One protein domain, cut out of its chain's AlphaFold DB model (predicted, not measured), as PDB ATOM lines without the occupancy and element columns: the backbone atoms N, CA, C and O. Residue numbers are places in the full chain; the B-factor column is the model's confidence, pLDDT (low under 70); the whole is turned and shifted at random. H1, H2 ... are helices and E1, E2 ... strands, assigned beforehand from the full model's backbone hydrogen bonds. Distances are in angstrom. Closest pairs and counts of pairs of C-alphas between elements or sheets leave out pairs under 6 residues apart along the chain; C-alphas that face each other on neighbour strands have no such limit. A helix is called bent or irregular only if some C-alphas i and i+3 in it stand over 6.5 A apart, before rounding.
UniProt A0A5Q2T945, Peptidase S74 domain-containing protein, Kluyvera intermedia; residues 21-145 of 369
ATOM      1  N   LYS A  21     105.454 165.533 130.386       59.91
ATOM      2  CA  LYS A  21     104.338 166.059 129.585       59.91
ATOM      3  C   LYS A  21     104.308 165.461 128.178       59.91
ATOM      4  O   LYS A  21     103.250 165.036 127.727       59.91
ATOM      5  N   VAL A  22     105.464 165.361 127.516       66.31
ATOM      6  CA  VAL A  22     105.584 164.747 126.181       66.31
ATOM      7  C   VAL A  22     105.171 163.272 126.211       66.31
ATOM      8  O   VAL A  22     104.373 162.853 125.377       66.31
ATOM      9  N   ARG A  23     105.612 162.501 127.215       62.97
ATOM     10  CA  ARG A  23     105.212 161.090 127.371       62.97
ATOM     11  C   ARG A  23     103.715 160.919 127.633       62.97
ATOM     12  O   ARG A  23     103.105 159.999 127.097       62.97
ATOM     13  N   ALA A  24     103.111 161.798 128.433       58.31
ATOM     14  CA  ALA A  24     101.668 161.773 128.685       58.31
ATOM     15  C   ALA A  24     100.853 162.094 127.419       58.31
ATOM     16  O   ALA A  24      99.805 161.490 127.184       58.31
ATOM     17  N   LEU A  25     101.349 163.012 126.582       63.78
ATOM     18  CA  LEU A  25     100.720 163.371 125.314       63.78
ATOM     19  C   LEU A  25     100.833 162.233 124.287       63.78
ATOM     20  O   LEU A  25      99.830 161.848 123.691       63.78
ATOM     21  N   GLU A  26     102.023 161.642 124.141       65.81
ATOM     22  CA  GLU A  26     102.252 160.465 123.293       65.81
ATOM     23  C   GLU A  26     101.345 159.294 123.712       65.81
ATOM     24  O   GLU A  26     100.712 158.646 122.876       65.81
ATOM     25  N   PHE A  27     101.202 159.071 125.021       59.94
ATOM     26  CA  PHE A  27     100.285 158.081 125.579       59.94
ATOM     27  C   PHE A  27      98.815 158.369 125.222       59.94
ATOM     28  O   PHE A  27      98.076 157.456 124.842       59.94
ATOM     29  N   GLY A  28      98.385 159.631 125.307       59.44
ATOM     30  CA  GLY A  28      97.037 160.059 124.924       59.44
ATOM     31  C   GLY A  28      96.733 159.831 123.440       59.44
ATOM     32  O   GLY A  28      95.652 159.336 123.110       59.44
ATOM     33  N   VAL A  29      97.698 160.118 122.562       62.56
ATOM     34  CA  VAL A  29      97.587 159.906 121.109       62.56
ATOM     35  C   VAL A  29      97.483 158.415 120.779       62.56
ATOM     36  O   VAL A  29      96.510 158.005 120.146       62.56
ATOM     37  N   ARG A  30      98.382 157.574 121.310       58.09
ATOM     38  CA  ARG A  30      98.327 156.112 121.104       58.09
ATOM     39  C   ARG A  30      97.021 155.497 121.621       58.09
ATOM     40  O   ARG A  30      96.497 154.544 121.048       58.09
ATOM     41  N   ARG A  31      96.453 156.034 122.707       59.03
ATOM     42  CA  ARG A  31      95.152 155.590 123.237       59.03
ATOM     43  C   ARG A  31      93.984 155.946 122.310       59.03
ATOM     44  O   ARG A  31      93.017 155.187 122.256       59.03
ATOM     45  N   LEU A  32      94.046 157.086 121.624       59.94
ATOM     46  CA  LEU A  32      93.023 157.516 120.667       59.94
ATOM     47  C   LEU A  32      93.078 156.700 119.372       59.94
ATOM     48  O   LEU A  32      92.027 156.274 118.899       59.94
ATOM     49  N   GLU A  33      94.274 156.410 118.856       59.91
ATOM     50  CA  GLU A  33      94.451 155.593 117.646       59.91
ATOM     51  C   GLU A  33      93.916 154.161 117.808       59.91
ATOM     52  O   GLU A  33      93.335 153.600 116.879       59.91
ATOM     53  N   ASN A  34      94.043 153.582 119.005       55.72
ATOM     54  CA  ASN A  34      93.636 152.200 119.275       55.72
ATOM     55  C   ASN A  34      92.142 152.029 119.624       55.72
ATOM     56  O   ASN A  34      91.685 150.905 119.820       55.72
ATOM     57  N   ARG A  35      91.351 153.109 119.723       53.53
ATOM     58  CA  ARG A  35      90.002 153.064 120.321       53.53
ATOM     59  C   ARG A  35      88.860 152.626 119.390       53.53
ATOM     60  O   ARG A  35      87.736 152.518 119.871       53.53
ATOM     61  N   THR A  36      89.100 152.378 118.097       48.72
ATOM     62  CA  THR A  36      88.008 152.167 117.115       48.72
ATOM     63  C   THR A  36      88.177 150.988 116.151       48.72
ATOM     64  O   THR A  36      87.439 150.919 115.171       48.72
ATOM     65  N   LYS A  37      89.115 150.057 116.368       55.44
ATOM     66  CA  LYS A  37      89.362 148.974 115.399       55.44
ATOM     67  C   LYS A  37      89.438 147.604 116.070       55.44
ATOM     68  O   LYS A  37      90.307 147.368 116.902       55.44
ATOM     69  N   VAL A  38      88.527 146.708 115.685       55.81
ATOM     70  CA  VAL A  38      88.623 145.272 115.978       55.81
ATOM     71  C   VAL A  38      89.338 144.620 114.803       55.81
ATOM     72  O   VAL A  38      88.850 144.671 113.676       55.81
ATOM     73  N   TYR A  39      90.496 144.030 115.069       59.53
ATOM     74  CA  TYR A  39      91.266 143.280 114.089       59.53
ATOM     75  C   TYR A  39      91.207 141.798 114.452       59.53
ATOM     76  O   TYR A  39      91.499 141.426 115.588       59.53
ATOM     77  N   VAL A  40      90.811 140.961 113.494       59.38
ATOM     78  CA  VAL A  40      90.894 139.503 113.621       59.38
ATOM     79  C   VAL A  40      92.225 139.080 113.020       59.38
ATOM     80  O   VAL A  40      92.453 139.268 111.826       59.38
ATOM     81  N   TYR A  41      93.111 138.543 113.854       65.19
ATOM     82  CA  TYR A  41      94.420 138.057 113.432       65.19
ATOM     83  C   TYR A  41      94.401 136.532 113.368       65.19
ATOM     84  O   TYR A  41      93.917 135.879 114.290       65.19
ATOM     85  N   ILE A  42      94.925 135.977 112.276       62.56
ATOM     86  CA  ILE A  42      94.999 134.523 112.051       62.56
ATOM     87  C   ILE A  42      96.393 133.986 112.429       62.56
ATOM     88  O   ILE A  42      96.542 132.805 112.721       62.56
ATOM     89  N   ASP A  43      97.405 134.860 112.472       69.50
ATOM     90  CA  ASP A  43      98.798 134.517 112.769       69.50
ATOM     91  C   ASP A  43      99.500 135.651 113.544       69.50
ATOM     92  O   ASP A  43      99.232 136.837 113.325       69.50
ATOM     93  N   VAL A  44     100.433 135.278 114.424       72.62
ATOM     94  CA  VAL A  44     101.303 136.168 115.212       72.62
ATOM     95  C   VAL A  44     102.245 137.011 114.341       72.62
ATOM     96  O   VAL A  44     102.660 138.091 114.764       72.62
ATOM     97  N   SER A  45     102.513 136.604 113.096       75.31
ATOM     98  CA  SER A  45     103.247 137.429 112.117       75.31
ATOM     99  C   SER A  45     102.581 138.778 111.849       75.31
ATOM    100  O   SER A  45     103.266 139.775 111.619       75.31
ATOM    101  N   SER A  46     101.257 138.847 112.004       70.12
ATOM    102  CA  SER A  46     100.472 140.069 111.806       70.12
ATOM    103  C   SER A  46     100.738 141.150 112.861       70.12
ATOM    104  O   SER A  46     100.398 142.310 112.646       70.12
ATOM    105  N   ILE A  47     101.356 140.786 113.989       71.25
ATOM    106  CA  ILE A  47     101.825 141.717 115.027       71.25
ATOM    107  C   ILE A  47     103.361 141.825 115.048       71.25
ATOM    108  O   ILE A  47     103.944 142.218 116.056       71.25
ATOM    109  N   GLY A  48     104.023 141.461 113.944       73.19
ATOM    110  CA  GLY A  48     105.473 141.576 113.778       73.19
ATOM    111  C   GLY A  48     106.289 140.454 114.425       73.19
ATOM    112  O   GLY A  48     107.499 140.602 114.585       73.19
ATOM    113  N   LEU A  49     105.659 139.336 114.802       76.38
ATOM    114  CA  LEU A  49     106.331 138.212 115.456       76.38
ATOM    115  C   LEU A  49     106.394 136.990 114.551       76.38
ATOM    116  O   LEU A  49     105.388 136.512 114.053       76.38
ATOM    117  N   THR A  50     107.577 136.408 114.391       79.38
ATOM    118  CA  THR A  50     107.694 135.103 113.732       79.38
ATOM    119  C   THR A  50     107.395 133.975 114.707       79.38
ATOM    120  O   THR A  50     107.557 134.120 115.923       79.38
ATOM    121  N   ALA A  51     107.067 132.819 114.145       66.44
ATOM    122  CA  ALA A  51     106.857 131.563 114.842       66.44
ATOM    123  C   ALA A  51     108.027 131.212 115.809       66.44
ATOM    124  O   ALA A  51     107.799 130.756 116.921       66.44
ATOM    125  N   ALA A  52     109.283 131.520 115.456       70.12
ATOM    126  CA  ALA A  52     110.452 131.298 116.324       70.12
ATOM    127  C   ALA A  52     110.577 132.306 117.487       70.12
ATOM    128  O   ALA A  52     111.239 132.034 118.486       70.12
ATOM    129  N   THR A  53     109.940 133.472 117.374       71.38
ATOM    130  CA  THR A  53     110.049 134.588 118.331       71.38
ATOM    131  C   THR A  53     108.791 134.805 119.173       71.38
ATOM    132  O   THR A  53     108.802 135.654 120.063       71.38
ATOM    133  N   ALA A  54     107.703 134.082 118.909       77.00
ATOM    134  CA  ALA A  54     106.384 134.347 119.475       77.00
ATOM    135  C   ALA A  54     106.165 133.660 120.834       77.00
ATOM    136  O   ALA A  54     105.520 132.626 120.911       77.00
ATOM    137  N   THR A  55     106.663 134.261 121.917       81.81
ATOM    138  CA  THR A  55     106.283 133.887 123.298       81.81
ATOM    139  C   THR A  55     105.162 134.791 123.816       81.81
ATOM    140  O   THR A  55     104.998 135.908 123.311       81.81
ATOM    141  N   CYS A  56     104.445 134.398 124.878       81.44
ATOM    142  CA  CYS A  56     103.494 135.294 125.556       81.44
ATOM    143  C   CYS A  56     104.140 136.644 125.938       81.44
ATOM    144  O   CYS A  56     103.498 137.695 125.862       81.44
ATOM    145  N   ARG A  57     105.435 136.640 126.290       79.94
ATOM    146  CA  ARG A  57     106.211 137.852 126.600       79.94
ATOM    147  C   ARG A  57     106.576 138.663 125.356       79.94
ATOM    148  O   ARG A  57     106.507 139.888 125.386       79.94
ATOM    149  N   SER A  58     106.941 138.014 124.255       83.25
ATOM    150  CA  SER A  58     107.204 138.706 122.989       83.25
ATOM    151  C   SER A  58     105.946 139.410 122.478       83.25
ATOM    152  O   SER A  58     106.031 140.531 121.983       83.25
ATOM    153  N   ILE A  59     104.776 138.787 122.667       83.00
ATOM    154  CA  ILE A  59     103.471 139.383 122.355       83.00
ATOM    155  C   ILE A  59     103.225 140.609 123.223       83.00
ATOM    156  O   ILE A  59     102.928 141.663 122.673       83.00
ATOM    157  N   LYS A  60     103.432 140.526 124.545       79.75
ATOM    158  CA  LYS A  60     103.353 141.695 125.437       79.75
ATOM    159  C   LYS A  60     104.152 142.885 124.900       79.75
ATOM    160  O   LYS A  60     103.631 143.993 124.865       79.75
ATOM    161  N   ASN A  61     105.401 142.655 124.496       78.75
ATOM    162  CA  ASN A  61     106.302 143.725 124.061       78.75
ATOM    163  C   ASN A  61     105.867 144.397 122.748       78.75
ATOM    164  O   ASN A  61     106.279 145.524 122.489       78.75
ATOM    165  N   ASN A  62     105.051 143.720 121.936       79.62
ATOM    166  CA  ASN A  62     104.569 144.221 120.647       79.62
ATOM    167  C   ASN A  62     103.085 144.623 120.676       79.62
ATOM    168  O   ASN A  62     102.577 145.181 119.704       79.62
ATOM    169  N   LEU A  63     102.381 144.365 121.780       77.19
ATOM    170  CA  LEU A  63     100.976 144.714 121.931       77.19
ATOM    171  C   LEU A  63     100.829 146.160 122.414       77.19
ATOM    172  O   LEU A  63     101.426 146.579 123.406       77.19
ATOM    173  N   ASN A  64      99.977 146.928 121.742       72.88
ATOM    174  CA  ASN A  64      99.669 148.284 122.175       72.88
ATOM    175  C   ASN A  64      98.904 148.286 123.509       72.88
ATOM    176  O   ASN A  64      98.057 147.428 123.766       72.88
ATOM    177  N   LEU A  65      99.136 149.299 124.344       70.69
ATOM    178  CA  LEU A  65      98.346 149.496 125.563       70.69
ATOM    179  C   LEU A  65      96.854 149.649 125.225       70.69
ATOM    180  O   LEU A  65      96.500 150.297 124.239       70.69
ATOM    181  N   ASN A  66      95.982 149.097 126.074       69.94
ATOM    182  CA  ASN A  66      94.524 149.088 125.895       69.94
ATOM    183  C   ASN A  66      94.035 148.294 124.681       69.94
ATOM    184  O   ASN A  66      92.950 148.576 124.169       69.94
ATOM    185  N   SER A  67      94.813 147.319 124.222       73.19
ATOM    186  CA  SER A  67      94.382 146.403 123.176       73.19
ATOM    187  C   SER A  67      94.168 144.993 123.723       73.19
ATOM    188  O   SER A  67      94.664 144.622 124.793       73.19
ATOM    189  N   LYS A  68      93.354 144.237 122.987       78.19
ATOM    190  CA  LYS A  68      93.027 142.841 123.251       78.19
ATOM    191  C   LYS A  68      93.374 142.042 122.005       78.19
ATOM    192  O   LYS A  68      92.904 142.384 120.921       78.19
ATOM    193  N   LEU A  69      94.181 141.002 122.161       80.50
ATOM    194  CA  LEU A  69      94.494 140.056 121.093       80.50
ATOM    195  C   LEU A  69      93.910 138.700 121.460       80.50
ATOM    196  O   LEU A  69      94.154 138.199 122.552       80.50
ATOM    197  N   VAL A  70      93.148 138.117 120.544       83.62
ATOM    198  CA  VAL A  70      92.564 136.783 120.690       83.62
ATOM    199  C   VAL A  70      93.163 135.908 119.600       83.62
ATOM    200  O   VAL A  70      93.073 136.267 118.429       83.62
ATOM    201  N   LEU A  71      93.781 134.791 119.978       80.12
ATOM    202  CA  LEU A  71      94.354 133.820 119.049       80.12
ATOM    203  C   LEU A  71      93.740 132.444 119.307       80.12
ATOM    204  O   LEU A  71      93.674 131.992 120.450       80.12
ATOM    205  N   ALA A  72      93.345 131.762 118.237       80.00
ATOM    206  CA  ALA A  72      93.090 130.331 118.284       80.00
ATOM    207  C   ALA A  72      94.428 129.598 118.133       80.00
ATOM    208  O   ALA A  72      95.177 129.851 117.189       80.00
ATOM    209  N   VAL A  73      94.736 128.708 119.067       78.56
ATOM    210  CA  VAL A  73      95.964 127.916 119.077       78.56
ATOM    211  C   VAL A  73      95.589 126.463 118.828       78.56
ATOM    212  O   VAL A  73      94.833 125.870 119.597       78.56
ATOM    213  N   SER A  74      96.121 125.882 117.755       73.69
ATOM    214  CA  SER A  74      96.045 124.441 117.513       73.69
ATOM    215  C   SER A  74      97.279 123.779 118.117       73.69
ATOM    216  O   SER A  74      98.400 124.144 117.773       73.69
ATOM    217  N   GLY A  75      97.076 122.819 119.016       63.75
ATOM    218  CA  GLY A  75      98.126 122.039 119.660       63.75
ATOM    219  C   GLY A  75      99.023 121.353 118.629       63.75
ATOM    220  O   GLY A  75      98.546 120.723 117.684       63.75
ATOM    221  N   GLY A  76     100.331 121.522 118.806       57.53
ATOM    222  CA  GLY A  76     101.386 121.070 117.904       57.53
ATOM    223  C   GLY A  76     102.714 121.753 118.251       57.53
ATOM    224  O   GLY A  76     102.724 122.814 118.871       57.53
ATOM    225  N   ASN A  77     103.842 121.152 117.856       52.16
ATOM    226  CA  ASN A  77     105.197 121.713 118.010       52.16
ATOM    227  C   ASN A  77     105.449 122.877 117.023       52.16
ATOM    228  O   ASN A  77     106.388 122.857 116.234       52.16
ATOM    229  N   TYR A  78     104.580 123.887 117.038       50.50
ATOM    230  CA  TYR A  78     104.669 125.096 116.222       50.50
ATOM    231  C   TYR A  78     104.363 126.313 117.105       50.50
ATOM    232  O   TYR A  78     103.440 126.275 117.913       50.50
ATOM    233  N   PRO A  79     105.193 127.360 117.056       57.94
ATOM    234  CA  PRO A  79     106.384 127.357 117.894       57.94
ATOM    235  C   PRO A  79     106.300 128.427 118.979       57.94
ATOM    236  O   PRO A  79     105.679 129.470 118.802       57.94
ATOM    237  N   ASN A  80     106.950 128.137 120.107       61.94
ATOM    238  CA  ASN A  80     107.279 129.029 121.227       61.94
ATOM    239  C   ASN A  80     106.146 129.823 121.894       61.94
ATOM    240  O   ASN A  80     106.418 130.497 122.891       61.94
ATOM    241  N   LEU A  81     104.897 129.703 121.433       74.00
ATOM    242  CA  LEU A  81     103.749 130.194 122.173       74.00
ATOM    243  C   LEU A  81     103.539 129.238 123.340       74.00
ATOM    244  O   LEU A  81     102.971 128.157 123.207       74.00
ATOM    245  N   ASP A  82     104.093 129.623 124.478       74.81
ATOM    246  CA  ASP A  82     104.019 128.882 125.716       74.81
ATOM    247  C   ASP A  82     102.564 128.836 126.181       74.81
ATOM    248  O   ASP A  82     102.103 129.750 126.854       74.81
ATOM    249  N   THR A  83     101.835 127.785 125.802       78.88
ATOM    250  CA  THR A  83     100.497 127.446 126.306       78.88
ATOM    251  C   THR A  83     100.595 126.525 127.526       78.88
ATOM    252  O   THR A  83     101.667 125.972 127.800       78.88
ATOM    253  N   PRO A  84      99.514 126.368 128.312       77.94
ATOM    254  CA  PRO A  84      99.512 125.434 129.428       77.94
ATOM    255  C   PRO A  84      99.891 124.014 128.970       77.94
ATOM    256  O   PRO A  84      99.379 123.551 127.944       77.94
ATOM    257  N   PRO A  85     100.765 123.305 129.709       72.38
ATOM    258  CA  PRO A  85     101.106 121.925 129.388       72.38
ATOM    259  C   PRO A  85      99.869 121.032 129.518       72.38
ATOM    260  O   PRO A  85      98.994 121.266 130.358       72.38
ATOM    261  N   ARG A  86      99.775 119.998 128.682       67.00
ATOM    262  CA  ARG A  86      98.734 118.975 128.794       67.00
ATOM    263  C   ARG A  86      99.127 117.997 129.909       67.00
ATOM    264  O   ARG A  86     100.235 117.471 129.903       67.00
ATOM    265  N   ALA A  87      98.248 117.782 130.888       58.91
ATOM    266  CA  ALA A  87      98.577 117.003 132.090       58.91
ATOM    267  C   ALA A  87      98.811 115.499 131.828       58.91
ATOM    268  O   ALA A  87      99.457 114.834 132.633       58.91
ATOM    269  N   ASP A  88      98.291 114.967 130.722       54.41
ATOM    270  CA  ASP A  88      98.329 113.550 130.324       54.41
ATOM    271  C   ASP A  88      99.489 113.198 129.371       54.41
ATOM    272  O   ASP A  88      99.773 112.022 129.153       54.41
ATOM    273  N   SER A  89     100.189 114.187 128.812       49.31
ATOM    274  CA  SER A  89     101.312 113.965 127.902       49.31
ATOM    275  C   SER A  89     102.490 114.821 128.343       49.31
ATOM    276  O   SER A  89     102.454 116.041 128.193       49.31
ATOM    277  N   GLY A  90     103.556 114.197 128.849       51.00
ATOM    278  CA  GLY A  90     104.756 114.880 129.357       51.00
ATOM    279  C   GLY A  90     105.499 115.781 128.353       51.00
ATOM    280  O   GLY A  90     106.542 116.328 128.695       51.00
ATOM    281  N   THR A  91     104.991 115.934 127.126       54.44
ATOM    282  CA  THR A  91     105.568 116.733 126.037       54.44
ATOM    283  C   THR A  91     104.533 117.480 125.172       54.44
ATOM    284  O   THR A  91     104.920 118.093 124.180       54.44
ATOM    285  N   GLY A  92     103.233 117.450 125.499       61.78
ATOM    286  CA  GLY A  92     102.175 118.021 124.649       61.78
ATOM    287  C   GLY A  92     101.656 119.385 125.113       61.78
ATOM    288  O   GLY A  92     101.404 119.600 126.299       61.78
ATOM    289  N   THR A  93     101.459 120.305 124.169       69.38
ATOM    290  CA  THR A  93     100.773 121.590 124.373       69.38
ATOM    291  C   THR A  93      99.280 121.467 124.075       69.38
ATOM    292  O   THR A  93      98.855 120.648 123.258       69.38
ATOM    293  N   GLN A  94      98.458 122.268 124.756       75.81
ATOM    294  CA  GLN A  94      97.006 122.231 124.581       75.81
ATOM    295  C   GLN A  94      96.542 123.101 123.402       75.81
ATOM    296  O   GLN A  94      97.018 124.226 123.232       75.81
ATOM    297  N   SER A  95      95.570 122.603 122.628       81.25
ATOM    298  CA  SER A  95      94.763 123.427 121.716       81.25
ATOM    299  C   SER A  95      93.764 124.253 122.521       81.25
ATOM    300  O   SER A  95      93.238 123.772 123.524       81.25
ATOM    301  N   GLY A  96      93.472 125.475 122.094       83.62
ATOM    302  CA  GLY A  96      92.533 126.345 122.791       83.62
ATOM    303  C   GLY A  96      92.485 127.744 122.215       83.62
ATOM    304  O   GLY A  96      93.012 128.015 121.140       83.62
ATOM    305  N   THR A  97      91.857 128.655 122.943       85.56
ATOM    306  CA  THR A  97      91.890 130.081 122.629       85.56
ATOM    307  C   THR A  97      92.687 130.805 123.698       85.56
ATOM    308  O   THR A  97      92.397 130.674 124.884       85.56
ATOM    309  N   ILE A  98      93.677 131.586 123.281       86.25
ATOM    310  CA  ILE A  98      94.427 132.477 124.161       86.25
ATOM    311  C   ILE A  98      93.998 133.920 123.925       86.25
ATOM    312  O   ILE A  98      93.793 134.369 122.799       86.25
ATOM    313  N   VAL A  99      93.870 134.660 125.012       87.50
ATOM    314  CA  VAL A  99      93.443 136.045 125.054       87.50
ATOM    315  C   VAL A  99      94.480 136.836 125.821       87.50
ATOM    316  O   VAL A  99      94.708 136.600 127.001       87.50
ATOM    317  N   PHE A 100      95.082 137.806 125.155       85.62
ATOM    318  CA  PHE A 100      96.020 138.750 125.734       85.62
ATOM    319  C   PHE A 100      95.315 140.075 125.991       85.62
ATOM    320  O   PHE A 100      94.681 140.628 125.091       85.62
ATOM    321  N   GLU A 101      95.456 140.601 127.202       82.81
ATOM    322  CA  GLU A 101      94.898 141.889 127.601       82.81
ATOM    323  C   GLU A 101      96.021 142.784 128.138       82.81
ATOM    324  O   GLU A 101      96.624 142.511 129.182       82.81
ATOM    325  N   ALA A 102      96.306 143.878 127.423       72.75
ATOM    326  CA  ALA A 102      97.176 144.933 127.933       72.75
ATOM    327  C   ALA A 102      96.346 145.921 128.761       72.75
ATOM    328  O   ALA A 102      95.612 146.757 128.227       72.75
ATOM    329  N   ASN A 103      96.458 145.796 130.083       64.44
ATOM    330  CA  ASN A 103      95.687 146.558 131.064       64.44
ATOM    331  C   ASN A 103      96.046 148.063 131.051       64.44
ATOM    332  O   ASN A 103      97.211 148.434 130.924       64.44
ATOM    333  N   GLN A 104      95.047 148.936 131.252       56.97
ATOM    334  CA  GLN A 104      95.222 150.398 131.305       56.97
ATOM    335  C   GLN A 104      95.937 150.884 132.576       56.97
ATOM    336  O   GLN A 104      96.455 151.998 132.606       56.97
ATOM    337  N   LEU A 105      95.904 150.090 133.651       57.62
ATOM    338  CA  LEU A 105      96.287 150.544 134.991       57.62
ATOM    339  C   LEU A 105      97.805 150.633 135.197       57.62
ATOM    340  O   LEU A 105      98.257 151.342 136.093       57.62
ATOM    341  N   SER A 106      98.605 149.910 134.408       65.38
ATOM    342  CA  SER A 106     100.067 149.982 134.483       65.38
ATOM    343  C   SER A 106     100.714 149.369 133.237       65.38
ATOM    344  O   SER A 106     100.426 148.207 132.948       65.38
ATOM    345  N   PRO A 107     101.648 150.065 132.557       67.75
ATOM    346  CA  PRO A 107     102.368 149.513 131.404       67.75
ATOM    347  C   PRO A 107     103.243 148.305 131.770       67.75
ATOM    348  O   PRO A 107     103.596 147.502 130.912       67.75
ATOM    349  N   ASN A 108     103.559 148.140 133.058       75.75
ATOM    350  CA  ASN A 108     104.371 147.028 133.538       75.75
ATOM    351  C   ASN A 108     103.559 145.731 133.663       75.75
ATOM    352  O   ASN A 108     104.159 144.657 133.728       75.75
ATOM    353  N   ARG A 109     102.218 145.819 133.691       77.81
ATOM    354  CA  ARG A 109     101.309 144.691 133.921       77.81
ATOM    355  C   ARG A 109     100.675 144.212 132.623       77.81
ATOM    356  O   ARG A 109     100.113 144.993 131.864       77.81
ATOM    357  N   PHE A 110     100.710 142.905 132.418       84.06
ATOM    358  CA  PHE A 110     100.102 142.249 131.268       84.06
ATOM    359  C   PHE A 110      99.505 140.922 131.700       84.06
ATOM    360  O   PHE A 110     100.083 140.236 132.543       84.06
ATOM    361  N   THR A 111      98.358 140.568 131.138       86.19
ATOM    362  CA  THR A 111      97.634 139.350 131.501       86.19
ATOM    363  C   THR A 111      97.268 138.565 130.259       86.19
ATOM    364  O   THR A 111      96.838 139.147 129.263       86.19
ATOM    365  N   CYS A 112      97.404 137.246 130.330       87.44
ATOM    366  CA  CYS A 112      96.878 136.333 129.336       87.44
ATOM    367  C   CYS A 112      95.973 135.281 129.974       87.44
ATOM    368  O   CYS A 112      96.214 134.800 131.081       87.44
ATOM    369  N   TRP A 113      94.921 134.944 129.246       88.38
ATOM    370  CA  TRP A 113      93.959 133.906 129.572       88.38
ATOM    371  C   TRP A 113      94.006 132.863 128.473       88.38
ATOM    372  O   TRP A 113      93.986 133.228 127.305       88.38
ATOM    373  N   PHE A 114      94.065 131.588 128.808       86.06
ATOM    374  CA  PHE A 114      93.965 130.499 127.846       86.06
ATOM    375  C   PHE A 114      92.770 129.654 128.242       86.06
ATOM    376  O   PHE A 114      92.708 129.228 129.383       86.06
ATOM    377  N   TYR A 115      91.834 129.394 127.343       85.69
ATOM    378  CA  TYR A 115      90.697 128.530 127.630       85.69
ATOM    379  C   TYR A 115      90.489 127.498 126.533       85.69
ATOM    380  O   TYR A 115      90.645 127.775 125.341       85.69
ATOM    381  N   ASN A 116      90.120 126.297 126.949       78.00
ATOM    382  CA  ASN A 116      89.715 125.200 126.085       78.00
ATOM    383  C   ASN A 116      88.724 124.286 126.822       78.00
ATOM    384  O   ASN A 116      88.218 124.626 127.889       78.00
ATOM    385  N   GLU A 117      88.461 123.116 126.248       67.44
ATOM    386  CA  GLU A 117      87.622 122.069 126.843       67.44
ATOM    387  C   GLU A 117      88.129 121.544 128.198       67.44
ATOM    388  O   GLU A 117      87.344 121.078 129.015       67.44
ATOM    389  N   ASN A 118      89.429 121.662 128.470       66.31
ATOM    390  CA  ASN A 118      90.069 121.165 129.684       66.31
ATOM    391  C   ASN A 118      90.103 122.211 130.815       66.31
ATOM    392  O   ASN A 118      90.432 121.869 131.950       66.31
ATOM    393  N   GLY A 119      89.763 123.476 130.543       73.12
ATOM    394  CA  GLY A 119      89.694 124.522 131.562       73.12
ATOM    395  C   GLY A 119      90.050 125.921 131.070       73.12
ATOM    396  O   GLY A 119      90.125 126.198 129.875       73.12
ATOM    397  N   ASN A 120      90.265 126.818 132.028       81.31
ATOM    398  CA  ASN A 120      90.740 128.178 131.826       81.31
ATOM    399  C   ASN A 120      91.987 128.413 132.672       81.31
ATOM    400  O   ASN A 120      91.965 128.227 133.884       81.31
ATOM    401  N   TRP A 121      93.055 128.886 132.059       84.25
ATOM    402  CA  TRP A 121      94.307 129.246 132.691       84.25
ATOM    403  C   TRP A 121      94.511 130.743 132.582       84.25
ATOM    404  O   TRP A 121      94.136 131.388 131.609       84.25
ATOM    405  N   TYR A 122      95.171 131.284 133.583       86.31
ATOM    406  CA  TYR A 122      95.540 132.672 133.695       86.31
ATOM    407  C   TYR A 122      97.042 132.770 133.912       86.31
ATOM    408  O   TYR A 122      97.626 132.015 134.687       86.31
ATOM    409  N   ARG A 123      97.684 133.732 133.269       86.06
ATOM    410  CA  ARG A 123      99.068 134.095 133.541       86.06
ATOM    411  C   ARG A 123      99.199 135.600 133.507       86.06
ATOM    412  O   ARG A 123      98.558 136.282 132.712       86.06
ATOM    413  N   TYR A 124     100.034 136.134 134.382       86.44
ATOM    414  CA  TYR A 124     100.329 137.553 134.403       86.44
ATOM    415  C   TYR A 124     101.827 137.799 134.447       86.44
ATOM    416  O   TYR A 124     102.612 137.011 134.974       86.44
ATOM    417  N   PHE A 125     102.191 138.953 133.913       84.56
ATOM    418  CA  PHE A 125     103.542 139.468 133.873       84.56
ATOM    419  C   PHE A 125     103.553 140.814 134.577       84.56
ATOM    420  O   PHE A 125     102.647 141.631 134.374       84.56
ATOM    421  N   ASN A 126     104.576 141.061 135.384       86.25
ATOM    422  CA  ASN A 126     104.740 142.337 136.059       86.25
ATOM    423  C   ASN A 126     106.208 142.760 136.092       86.25
ATOM    424  O   ASN A 126     106.962 142.377 136.983       86.25
ATOM    425  N   ASP A 127     106.583 143.626 135.152       82.44
ATOM    426  CA  ASP A 127     107.964 144.108 135.010       82.44
ATOM    427  C   ASP A 127     108.368 145.107 136.108       82.44
ATOM    428  O   ASP A 127     109.493 145.592 136.122       82.44
ATOM    429  N   ALA A 128     107.473 145.423 137.054       81.88
ATOM    430  CA  ALA A 128     107.856 146.149 138.264       81.88
ATOM    431  C   ALA A 128     108.738 145.305 139.204       81.88
ATOM    432  O   ALA A 128     109.337 145.858 140.123       81.88
ATOM    433  N   TYR A 129     108.790 143.984 139.003       82.56
ATOM    434  CA  TYR A 129     109.596 143.059 139.795       82.56
ATOM    435  C   TYR A 129     110.814 142.544 139.001       82.56
ATOM    436  O   TYR A 129     110.746 142.471 137.775       82.56
ATOM    437  N   PRO A 130     111.926 142.173 139.665       84.31
ATOM    438  CA  PRO A 130     113.088 141.561 139.010       84.31
ATOM    439  C   PRO A 130     112.758 140.204 138.377       84.31
ATOM    440  O   PRO A 130     111.897 139.489 138.878       84.31
ATOM    441  N   THR A 131     113.506 139.793 137.347       83.50
ATOM    442  CA  THR A 131     113.295 138.522 136.616       83.50
ATOM    443  C   THR A 131     113.328 137.265 137.487       83.50
ATOM    444  O   THR A 131     112.760 136.245 137.110       83.50
ATOM    445  N   THR A 132     113.993 137.335 138.637       80.06
ATOM    446  CA  THR A 132     114.117 136.253 139.618       80.06
ATOM    447  C   THR A 132     112.935 136.166 140.588       80.06
ATOM    448  O   THR A 132     112.829 135.192 141.330       80.06
ATOM    449  N   ASP A 133     112.044 137.160 140.612       78.50
ATOM    450  CA  ASP A 133     110.893 137.208 141.510       78.50
ATOM    451  C   ASP A 133     109.697 136.459 140.902       78.50
ATOM    452  O   ASP A 133     109.305 136.698 139.762       78.50
ATOM    453  N   ALA A 134     109.035 135.608 141.686       68.81
ATOM    454  CA  ALA A 134     107.836 134.874 141.262       68.81
ATOM    455  C   ALA A 134     106.622 135.776 140.926       68.81
ATOM    456  O   ALA A 134     105.551 135.287 140.558       68.81
ATOM    457  N   ARG A 135     106.719 137.095 141.129       76.38
ATOM    458  CA  ARG A 135     105.748 138.108 140.679       76.38
ATOM    459  C   ARG A 135     106.057 138.664 139.292       76.38
ATOM    460  O   ARG A 135     105.172 139.293 138.717       76.38
ATOM    461  N   TYR A 136     107.267 138.465 138.773       81.00
ATOM    462  CA  TYR A 136     107.672 138.949 137.453       81.00
ATOM    463  C   TYR A 136     106.966 138.206 136.321       81.00
ATOM    464  O   TYR A 136     106.485 138.822 135.367       81.00
ATOM    465  N   ASP A 137     106.873 136.888 136.455       85.06
ATOM    466  CA  ASP A 137     106.119 136.001 135.582       85.06
ATOM    467  C   ASP A 137     105.496 134.911 136.444       85.06
ATOM    468  O   ASP A 137     106.192 134.201 137.170       85.06
ATOM    469  N   SER A 138     104.174 134.802 136.400       80.31
ATOM    470  CA  SER A 138     103.464 133.844 137.233       80.31
ATOM    471  C   SER A 138     103.556 132.401 136.747       80.31
ATOM    472  O   SER A 138     103.130 131.499 137.470       80.31
ATOM    473  N   GLY A 139     104.009 132.190 135.505       82.50
ATOM    474  CA  GLY A 139     103.708 130.973 134.760       82.50
ATOM    475  C   GLY A 139     102.199 130.795 134.554       82.50
ATOM    476  O   GLY A 139     101.390 131.643 134.948       82.50
ATOM    477  N   TRP A 140     101.803 129.690 133.925       80.69
ATOM    478  CA  TRP A 140     100.388 129.353 133.788       80.69
ATOM    479  C   TRP A 140      99.798 128.916 135.123       80.69
ATOM    480  O   TRP A 140     100.249 127.956 135.743       80.69
ATOM    481  N   ILE A 141      98.766 129.632 135.552       77.94
ATOM    482  CA  ILE A 141      97.961 129.322 136.725       77.94
ATOM    483  C   ILE A 141      96.631 128.787 136.223       77.94
ATOM    484  O   ILE A 141      95.931 129.476 135.492       77.94
ATOM    485  N   TRP A 142      96.254 127.579 136.615       69.94
ATOM    486  CA  TRP A 142      94.920 127.079 136.310       69.94
ATOM    487  C   TRP A 142      93.883 127.862 137.139       69.94
ATOM    488  O   TRP A 142      94.028 127.978 138.356       69.94
ATOM    489  N   ALA A 143      92.912 128.488 136.468       67.19
ATOM    490  CA  ALA A 143      91.932 129.394 137.062       67.19
ATOM    491  C   ALA A 143      90.580 128.716 137.333       67.19
ATOM    492  O   ALA A 143      90.036 128.907 138.415       67.19
ATOM    493  N   ASN A 144      90.035 127.940 136.386       63.19
ATOM    494  CA  ASN A 144      88.845 127.108 136.608       63.19
ATOM    495  C   ASN A 144      88.717 125.960 135.584       63.19
ATOM    496  O   ASN A 144      89.387 125.948 134.549       63.19
ATOM    497  N   THR A 145      87.852 124.988 135.870       59.31
ATOM    498  CA  THR A 145      87.351 123.999 134.905       59.31
ATOM    499  C   THR A 145      86.109 124.541 134.201       59.31
ATOM    500  O   THR A 145      85.210 125.094 134.834       59.31
TER     501      THR A 145
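What this domain is: This is residues 21 to 145 of the 369 residues of the protein "Peptidase S74 domain-containing protein" of Kluyvera intermedia (UniProt A0A5Q2T945). A twisted sheet of five antiparallel strands has the short helix H3 over one face and no named helix over the other. At one end H1 reaches away from this body as an arm, its residues 21 to 26 sticking out, while the small helix H2 lies close to H3. The 125 printed residues hold three named helices and then five strands, H1 H2 H3 E1 E2 E3 E4 E5; the sheet's order is E1 - E2 - E3 - E4 - E5. The class is mixed, helices and strands, with 59 residues, under half, in named elements. The whole is compact, with a radius of gyration of the C-alphas of 15.4 A, but elongated in outline, spanning 53 by 33 by 28 A.

How they stand to each other: The sheet holds E1, residues 68 to 73, E2, residues 96 to 101, E3, residues 109 to 116, E4, residues 119 to 126, and E5, residues 141 to 144. They form a meander, each strand the antiparallel neighbour of the one before, and each successive pair is a hairpin. E1 and E5 are the edge strands. N 71 and O 98 are 2.9 A apart between E1 and E2, N 99 and O 113 2.7 A between E2 and E3, N 121 and O 114 2.7 A between E3 and E4, and N 122 and O 141 2.7 A between E4 and E5, within hydrogen-bond range. E4 and E5 stand at 140 degrees between directions. H3, residues 56 to 62, is on the sheet at a height of 8.6 A. It only just lies over E3, with 3 of its 7 C-alphas falling there, and runs slantwise to the strands, at 51 degrees to E3 on the local plane. Its closest C-alphas to E3 are those of Lys 60 and Phe 110, 6.7 A apart. H2, residues 44 to 47, is close to H3 but not clearly touching; the closest C-alphas, of Ile 47 and Asn 62, are 6.7 A apart. H1, residues 21 to 36, is apart from H2, H3 and the five strands. Every O i to N i+4 pair is within hydrogen-bond range in H3, 10 of 12 in H1, and H2 is too short for such a pair.

Where its parts are: E3 is 24.0 A long and E4 23.7 A, E2 16.4 A, E1 15.8 A and E5 9.4 A. H1 begins at C-alpha 21 (104.338, 166.059, 129.585) and is 24.8 A long; it is irregular, with C-alphas 33 and 36 7.3 A apart. H3 is 10.2 A long and H2 5.6 A. E5 ends at C-alpha 144 (88.845, 127.108, 136.608).

The domain as a whole: The C-alphas of Lys 21 and Asp 88, the two farthest apart, are 52.9 A apart. The printed part has no cut. The links E1 to E2, 22 residues, and E4 to E5, 14 residues, are long. Mean pLDDT of the printed part is 72.1, and 51 residues are under 70, among them residues 21 to 43 and 86 to 93.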